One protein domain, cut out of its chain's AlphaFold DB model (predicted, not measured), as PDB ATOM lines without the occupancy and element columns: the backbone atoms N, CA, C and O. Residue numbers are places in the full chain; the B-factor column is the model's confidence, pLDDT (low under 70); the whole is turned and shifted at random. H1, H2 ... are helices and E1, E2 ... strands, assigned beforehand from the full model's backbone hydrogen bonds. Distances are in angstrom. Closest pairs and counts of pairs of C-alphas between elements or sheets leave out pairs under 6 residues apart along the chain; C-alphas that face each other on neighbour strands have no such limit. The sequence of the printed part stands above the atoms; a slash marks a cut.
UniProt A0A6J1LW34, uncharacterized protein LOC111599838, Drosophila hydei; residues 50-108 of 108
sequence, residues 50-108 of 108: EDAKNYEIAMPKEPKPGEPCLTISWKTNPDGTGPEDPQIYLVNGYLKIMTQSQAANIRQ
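Overview. This is residues 50 to 108 of the 108 residues of the protein "uncharacterized protein LOC111599838" of Drosophila hydei (UniProt A0A6J1LW34). Two separate two-stranded hairpins, E1 with E2 and E3 with E4, spread from each other like a loose V, with long loops between the strands of the first and between the two hairpins, and one short helix, H1, beside the second. The far end of the first hairpin's loop, residues 62 to 67, sticks out from the rest. The printed part has 59 residues, with four named strands and then one named helix in the order E1 E2 E3 E4 H1, and both two-stranded sheets are antiparallel. The class is mixed, helices and strands, though under half of the residues, 25 of 59, are in named elements. The whole is loose, with a radius of gyration of the C-alphas of 13.8 A and spans of 36 by 34 by 21 A.

Along the chain. From the first printed residue, Glu 50, the chain reaches E1, residues 55 to 58, whose C-alpha 55 is at (36.752, 36.752, -40.369). E2 is residues 71 to 74. E3, residues 87 to 91, is 11.9 A long from first to last C-alpha, and begins with C-alpha 87 at (45.981, 32.227, -47.704). E4, residues 94 to 98, is 12.2 A long. H1, residues 100 to 106, is 10.3 A long and ends with C-alpha 106 at (57.543, 30.686, -44.319).

Arrangement. E1 and E2 form a hairpin, antiparallel at 161 degrees between their directions. N 56 and O 73 are 2.9 A apart, within hydrogen-bond range, as are N 71 and O 58 at 2.9 A. E2 and E3 are apart, and E1 is apart from E3, E4 and H1. E3 and E4 form the other hairpin, antiparallel at 145 degrees. N 89 and O 96 are within hydrogen-bond range at 2.9 A, and N 98 and O 87 at 2.8 A. H1 and E3 have 2 pairs of C-alphas within 8 A, the closest being those of Gln 87 and Gln 100, 6.8 A apart. In H1, 1 of 3 O i to N i+4 pairs is within hydrogen-bond range, beside 3 of 4 O i to N i+3 pairs.

Size, cuts and confidence. The two C-alphas farthest apart are those of Glu 62 and Gln 108, at 39.5 A. The links from E1 to E2 and from E2 to E3 are long, 12 residues each, and those from E3 to E4 and from E4 to H1 are tight. The printed part has no cut and ends at residue 108, the chain's last. The mean pLDDT of the printed part is 72.4, with 17 residues under 70: residues 50 to 53, 82 to 86, 91, 93 to 94, 100 and 105 to 108.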
ATOM      1  N   GLU A  50      42.505  42.380 -33.626       68.56
ATOM      2  CA  GLU A  50      41.987  43.491 -34.431       68.56
ATOM      3  C   GLU A  50      41.272  43.054 -35.718       68.56
ATOM      4  O   GLU A  50      40.338  43.724 -36.174       68.56
ATOM      5  N   ASP A  51      41.678  41.914 -36.271       66.94
ATOM      6  CA  ASP A  51      41.174  41.366 -37.523       66.94
ATOM      7  C   ASP A  51      40.029  40.376 -37.291       66.94
ATOM      8  O   ASP A  51      39.260  40.113 -38.209       66.94
ATOM      9  N   ALA A  52      39.848  39.867 -36.066       67.88
ATOM     10  CA  ALA A  52      38.864  38.829 -35.741       67.88
ATOM     11  C   ALA A  52      37.423  39.192 -36.138       67.88
ATOM     12  O   ALA A  52      36.650  38.324 -36.519       67.88
ATOM     13  N   LYS A  53      37.068  40.481 -36.121       69.25
ATOM     14  CA  LYS A  53      35.749  40.977 -36.563       69.25
ATOM     15  C   LYS A  53      35.499  40.856 -38.074       69.25
ATOM     16  O   LYS A  53      34.364  41.017 -38.513       69.25
ATOM     17  N   ASN A  54      36.555  40.657 -38.860       72.44
ATOM     18  CA  ASN A  54      36.501  40.597 -40.318       72.44
ATOM     19  C   ASN A  54      36.489  39.163 -40.845       72.44
ATOM     20  O   ASN A  54      36.305  38.995 -42.045       72.44
ATOM     21  N   TYR A  55      36.687  38.160 -39.987       72.00
ATOM     22  CA  TYR A  55      36.752  36.752 -40.369       72.00
ATOM     23  C   TYR A  55      35.691  35.948 -39.622       72.00
ATOM     24  O   TYR A  55      35.480  36.130 -38.426       72.00
ATOM     25  N   GLU A  56      35.054  35.023 -40.326       74.00
ATOM     26  CA  GLU A  56      34.110  34.066 -39.764       74.00
ATOM     27  C   GLU A  56      34.529  32.655 -40.163       74.00
ATOM     28  O   GLU A  56      34.902  32.402 -41.311       74.00
ATOM     29  N   ILE A  57      34.475  31.736 -39.203       72.25
ATOM     30  CA  ILE A  57      34.778  30.325 -39.425       72.25
ATOM     31  C   ILE A  57      33.547  29.530 -39.026       72.25
ATOM     32  O   ILE A  57      33.142  29.539 -37.864       72.25
ATOM     33  N   ALA A  58      32.957  28.853 -40.003       72.62
ATOM     34  CA  ALA A  58      31.747  28.072 -39.829       72.62
ATOM     35  C   ALA A  58      32.029  26.593 -40.093       72.62
ATOM     36  O   ALA A  58      32.692  26.227 -41.068       72.62
ATOM     37  N   MET A  59      31.482  25.744 -39.226       73.19
ATOM     38  CA  MET A  59      31.477  24.297 -39.396       73.19
ATOM     39  C   MET A  59      30.021  23.837 -39.520       73.19
ATOM     40  O   MET A  59      29.199  24.207 -38.671       73.19
ATOM     41  N   PRO A  60      29.659  23.075 -40.565       72.12
ATOM     42  CA  PRO A  60      28.304  22.562 -40.699       72.12
ATOM     43  C   PRO A  60      27.997  21.611 -39.539       72.12
ATOM     44  O   PRO A  60      28.820  20.776 -39.166       72.12
ATOM     45  N   LYS A  61      26.792  21.729 -38.966       79.25
ATOM     46  CA  LYS A  61      26.338  20.838 -37.884       79.25
ATOM     47  C   LYS A  61      26.244  19.380 -38.339       79.25
ATOM     48  O   LYS A  61      26.503  18.480 -37.551       79.25
ATOM     49  N   GLU A  62      25.884  19.182 -39.602       85.00
ATOM     50  CA  GLU A  62      25.721  17.884 -40.249       85.00
ATOM     51  C   GLU A  62      26.430  17.932 -41.611       85.00
ATOM     52  O   GLU A  62      25.818  18.327 -42.606       85.00
ATOM     53  N   PRO A  63      27.737  17.625 -41.674       80.94
ATOM     54  CA  PRO A  63      28.477  17.624 -42.930       80.94
ATOM     55  C   PRO A  63      27.937  16.537 -43.864       80.94
ATOM     56  O   PRO A  63      27.860  15.364 -43.489       80.94
ATOM     57  N   LYS A  64      27.586  16.912 -45.096       83.31
ATOM     58  CA  LYS A  64      27.153  15.962 -46.127       83.31
ATOM     59  C   LYS A  64      28.300  15.613 -47.075       83.31
ATOM     60  O   LYS A  64      29.175  16.449 -47.315       83.31
ATOM     61  N   PRO A  65      28.298  14.406 -47.667       83.06
ATOM     62  CA  PRO A  65      29.262  14.059 -48.702       83.06
ATOM     63  C   PRO A  65      29.232  15.075 -49.851       83.06
ATOM     64  O   PRO A  65      28.177  15.336 -50.425       83.06
ATOM     65  N   GLY A  66      30.396  15.633 -50.185       80.31
ATOM     66  CA  GLY A  66      30.543  16.633 -51.247       80.31
ATOM     67  C   GLY A  66      30.344  18.091 -50.814       80.31
ATOM     68  O   GLY A  66      30.581  18.977 -51.630       80.31
ATOM     69  N   GLU A  67      29.967  18.364 -49.561       78.69
ATOM     70  CA  GLU A  67      29.909  19.726 -49.014       78.69
ATOM     71  C   GLU A  67      31.214  20.103 -48.279       78.69
ATOM     72  O   GLU A  67      31.919  19.224 -47.770       78.69
ATOM     73  N   PRO A  68      31.560  21.403 -48.191       70.81
ATOM     74  CA  PRO A  68      32.704  21.852 -47.401       70.81
ATOM     75  C   PRO A  68      32.521  21.512 -45.918       70.81
ATOM     76  O   PRO A  68      31.523  21.881 -45.303       70.81
ATOM     77  N   CYS A  69      33.511  20.853 -45.319       73.88
ATOM     78  CA  CYS A  69      33.525  20.541 -43.885       73.88
ATOM     79  C   CYS A  69      34.004  21.711 -43.006       73.88
ATOM     80  O   CYS A  69      33.815  21.683 -41.793       73.88
ATOM     81  N   LEU A  70      34.605  22.736 -43.614       75.94
ATOM     82  CA  LEU A  70      35.076  23.960 -42.976       75.94
ATOM     83  C   LEU A  70      34.934  25.110 -43.975       75.94
ATOM     84  O   LEU A  70      35.488  25.041 -45.072       75.94
ATOM     85  N   THR A  71      34.239  26.173 -43.578       75.38
ATOM     86  CA  THR A  71      34.109  27.393 -44.382       75.38
ATOM     87  C   THR A  71      34.775  28.546 -43.652       75.38
ATOM     88  O   THR A  71      34.487  28.791 -42.480       75.38
ATOM     89  N   ILE A  72      35.654  29.261 -44.353       75.12
ATOM     90  CA  ILE A  72      36.279  30.491 -43.869       75.12
ATOM     91  C   ILE A  72      35.806  31.628 -44.766       75.12
ATOM     92  O   ILE A  72      36.052  31.615 -45.971       75.12
ATOM     93  N   SER A  73      35.136  32.600 -44.162       76.56
ATOM     94  CA  SER A  73      34.595  33.781 -44.829       76.56
ATOM     95  C   SER A  73      35.284  35.029 -44.292       76.56
ATOM     96  O   SER A  73      35.679  35.073 -43.126       76.56
ATOM     97  N   TRP A  74      35.413  36.061 -45.121       75.56
ATOM     98  CA  TRP A  74      35.921  37.357 -44.684       75.56
ATOM     99  C   TRP A  74      35.127  38.505 -45.287       75.56
ATOM    100  O   TRP A  74      34.516  38.382 -46.349       75.56
ATOM    101  N   LYS A  75      35.121  39.629 -44.576       75.75
ATOM    102  CA  LYS A  75      34.398  40.828 -44.977       75.75
ATOM    103  C   LYS A  75      35.314  41.780 -45.737       75.75
ATOM    104  O   LYS A  75      36.350  42.199 -45.224       75.75
ATOM    105  N   THR A  76      34.875  42.173 -46.926       74.62
ATOM    106  CA  THR A  76      35.410  43.325 -47.654       74.62
ATOM    107  C   THR A  76      34.551  44.560 -47.375       74.62
ATOM    108  O   THR A  76      33.372  44.475 -47.011       74.62
ATOM    109  N   ASN A  77      35.159  45.734 -47.486       75.06
ATOM    110  CA  ASN A  77      34.460  47.006 -47.445       75.06
ATOM    111  C   ASN A  77      33.601  47.175 -48.714       75.06
ATOM    112  O   ASN A  77      33.894  46.574 -49.751       75.06
ATOM    113  N   PRO A  78      32.546  48.011 -48.670       77.94
ATOM    114  CA  PRO A  78      31.661  48.231 -49.818       77.94
ATOM    115  C   PRO A  78      32.356  48.794 -51.065       77.94
ATOM    116  O   PRO A  78      31.878  48.597 -52.176       77.94
ATOM    117  N   ASP A  79      33.474  49.495 -50.882       83.88
ATOM    118  CA  ASP A  79      34.325  50.023 -51.955       83.88
ATOM    119  C   ASP A  79      35.261  48.956 -52.561       83.88
ATOM    120  O   ASP A  79      36.100  49.270 -53.403       83.88
ATOM    121  N   GLY A  80      35.130  47.696 -52.136       70.31
ATOM    122  CA  GLY A  80      35.969  46.581 -52.567       70.31
ATOM    123  C   GLY A  80      37.339  46.545 -51.893       70.31
ATOM    124  O   GLY A  80      38.096  45.605 -52.124       70.31
ATOM    125  N   THR A  81      37.665  47.521 -51.042       73.88
ATOM    126  CA  THR A  81      38.874  47.459 -50.219       73.88
ATOM    127  C   THR A  81      38.680  46.442 -49.101       73.88
ATOM    128  O   THR A  81      37.568  46.139 -48.682       73.88
ATOM    129  N   GLY A  82      39.750  45.864 -48.591       66.75
ATOM    130  CA  GLY A  82      39.640  44.838 -47.568       66.75
ATOM    131  C   GLY A  82      40.988  44.200 -47.304       66.75
ATOM    132  O   GLY A  82      41.982  44.598 -47.917       66.75
ATOM    133  N   PRO A  83      41.048  43.232 -46.382       64.62
ATOM    134  CA  PRO A  83      42.234  42.402 -46.266       64.62
ATOM    135  C   PRO A  83      42.511  41.701 -47.605       64.62
ATOM    136  O   PRO A  83      41.575  41.333 -48.317       64.62
ATOM    137  N   GLU A  84      43.796  41.530 -47.939       66.88
ATOM    138  CA  GLU A  84      44.221  40.701 -49.075       66.88
ATOM    139  C   GLU A  84      43.594  39.303 -48.992       66.88
ATOM    140  O   GLU A  84      43.305  38.824 -47.890       66.88
ATOM    141  N   ASP A  85      43.444  38.636 -50.143       68.56
ATOM    142  CA  ASP A  85      42.912  37.274 -50.205       68.56
ATOM    143  C   ASP A  85      43.655  36.355 -49.218       68.56
ATOM    144  O   ASP A  85      44.854  36.079 -49.401       68.56
ATOM    145  N   PRO A  86      42.970  35.875 -48.162       68.12
ATOM    146  CA  PRO A  86      43.600  35.115 -47.104       68.12
ATOM    147  C   PRO A  86      44.117  33.794 -47.654       68.12
ATOM    148  O   PRO A  86      43.392  33.020 -48.275       68.12
ATOM    149  N   GLN A  87      45.383  33.509 -47.382       72.62
ATOM    150  CA  GLN A  87      45.981  32.227 -47.704       72.62
ATOM    151  C   GLN A  87      45.937  31.340 -46.462       72.62
ATOM    152  O   GLN A  87      46.388  31.739 -45.386       72.62
ATOM    153  N   ILE A  88      45.391  30.134 -46.598       73.12
ATOM    154  CA  ILE A  88      45.278  29.177 -45.494       73.12
ATOM    155  C   ILE A  88      46.424  28.172 -45.611       73.12
ATOM    156  O   ILE A  88      46.535  27.464 -46.610       73.12
ATOM    157  N   TYR A  89      47.266  28.099 -44.582       70.56
ATOM    158  CA  TYR A  89      48.407  27.184 -44.519       70.56
ATOM    159  C   TYR A  89      48.299  26.230 -43.334       70.56
ATOM    160  O   TYR A  89      47.797  26.602 -42.275       70.56
ATOM    161  N   LEU A  90      48.839  25.021 -43.492       71.12
ATOM    162  CA  LEU A  90      49.096  24.111 -42.378       71.12
ATOM    163  C   LEU A  90      50.501  24.389 -41.830       71.12
ATOM    164  O   LEU A  90      51.495  24.114 -42.498       71.12
ATOM    165  N   VAL A  91      50.585  24.938 -40.619       66.44
ATOM    166  CA  VAL A  91      51.849  25.299 -39.960       66.44
ATOM    167  C   VAL A  91      51.865  24.675 -38.571       66.44
ATOM    168  O   VAL A  91      50.968  24.922 -37.769       66.44
ATOM    169  N   ASN A  92      52.876  23.852 -38.279       73.69
ATOM    170  CA  ASN A  92      53.022  23.146 -36.995       73.69
ATOM    171  C   ASN A  92      51.767  22.353 -36.570       73.69
ATOM    172  O   ASN A  92      51.448  22.285 -35.389       73.69
ATOM    173  N   GLY A  93      51.034  21.782 -37.533       65.12
ATOM    174  CA  GLY A  93      49.809  21.018 -37.274       65.12
ATOM    175  C   GLY A  93      48.536  21.854 -37.092       65.12
ATOM    176  O   GLY A  93      47.472  21.277 -36.891       65.12
ATOM    177  N   TYR A  94      48.609  23.184 -37.215       69.38
ATOM    178  CA  TYR A  94      47.457  24.085 -37.111       69.38
ATOM    179  C   TYR A  94      47.183  24.812 -38.432       69.38
ATOM    180  O   TYR A  94      48.110  25.188 -39.153       69.38
ATOM    181  N   LEU A  95      45.901  25.047 -38.737       74.56
ATOM    182  CA  LEU A  95      45.487  25.895 -39.857       74.56
ATOM    183  C   LEU A  95      45.670  27.367 -39.493       74.56
ATOM    184  O   LEU A  95      45.085  27.845 -38.518       74.56
ATOM    185  N   LYS A  96      46.452  28.091 -40.292       71.81
ATOM    186  CA  LYS A  96      46.757  29.506 -40.089       71.81
ATOM    187  C   LYS A  96      46.340  30.330 -41.297       71.81
ATOM    188  O   LYS A  96      46.699  30.000 -42.426       71.81
ATOM    189  N   ILE A  97      45.609  31.414 -41.038       74.81
ATOM    190  CA  ILE A  97      45.272  32.423 -42.040       74.81
ATOM    191  C   ILE A  97      46.440  33.404 -42.113       74.81
ATOM    192  O   ILE A  97      46.861  33.958 -41.098       74.81
ATOM    193  N   MET A  98      47.000  33.579 -43.304       71.62
ATOM    194  CA  MET A  98      48.178  34.407 -43.534       71.62
ATOM    195  C   MET A  98      47.961  35.323 -44.734       71.62
ATOM    196  O   MET A  98      47.353  34.932 -45.729       71.62
ATOM    197  N   THR A  99      48.496  36.537 -44.654       71.88
ATOM    198  CA  THR A  99      48.640  37.419 -45.824       71.88
ATOM    199  C   THR A  99      49.708  36.873 -46.773       71.88
ATOM    200  O   THR A  99      50.550  36.059 -46.367       71.88
ATOM    201  N   GLN A 100      49.733  37.334 -48.029       69.88
ATOM    202  CA  GLN A 100      50.748  36.886 -48.992       69.88
ATOM    203  C   GLN A 100      52.171  37.190 -48.506       69.88
ATOM    204  O   GLN A 100      53.059  36.344 -48.611       69.88
ATOM    205  N   SER A 101      52.369  38.362 -47.897       71.38
ATOM    206  CA  SER A 101      53.662  38.767 -47.331       71.38
ATOM    207  C   SER A 101      54.143  37.827 -46.217       71.38
ATOM    208  O   SER A 101      55.306  37.426 -46.185       71.38
ATOM    209  N   GLN A 102      53.247  37.414 -45.319       73.56
ATOM    210  CA  GLN A 102      53.581  36.493 -44.235       73.56
ATOM    211  C   GLN A 102      53.839  35.079 -44.764       73.56
ATOM    212  O   GLN A 102      54.715  34.383 -44.259       73.56
ATOM    213  N   ALA A 103      53.090  34.658 -45.784       70.06
ATOM    214  CA  ALA A 103      53.257  33.359 -46.420       70.06
ATOM    215  C   ALA A 103      54.600  33.226 -47.152       70.06
ATOM    216  O   ALA A 103      55.219  32.162 -47.111       70.06
ATOM    217  N   ALA A 104      55.071  34.301 -47.789       71.94
ATOM    218  CA  ALA A 104      56.367  34.331 -48.461       71.94
ATOM    219  C   ALA A 104      57.532  34.053 -47.492       71.94
ATOM    220  O   ALA A 104      58.465  33.341 -47.855       71.94
ATOM    221  N   ASN A 105      57.437  34.531 -46.247       68.62
ATOM    222  CA  ASN A 105      58.470  34.341 -45.223       68.62
ATOM    223  C   ASN A 105      58.553  32.912 -44.660       68.62
ATOM    224  O   ASN A 105      59.578  32.555 -44.099       68.62
ATOM    225  N   ILE A 106      57.505  32.089 -44.782       68.19
ATOM    226  CA  ILE A 106      57.543  30.686 -44.319       68.19
ATOM    227  C   ILE A 106      58.259  29.770 -45.321       68.19
ATOM    228  O   ILE A 106      58.720  28.693 -44.958       68.19
ATOM    229  N   ARG A 107      58.332  30.168 -46.595       59.84
ATOM    230  CA  ARG A 107      58.934  29.351 -47.661       59.84
ATOM    231  C   ARG A 107      60.449  29.554 -47.811       59.84
ATOM    232  O   ARG A 107      61.022  28.975 -48.731       59.84
ATOM    233  N   GLN A 108      61.057  30.388 -46.969       51.47
ATOM    234  CA  GLN A 108      62.499  30.653 -46.919       51.47
ATOM    235  C   GLN A 108      63.138  29.875 -45.772       51.47
ATOM    236  O   GLN A 108      64.284  29.415 -45.968       51.47
TER     237      GLN A 108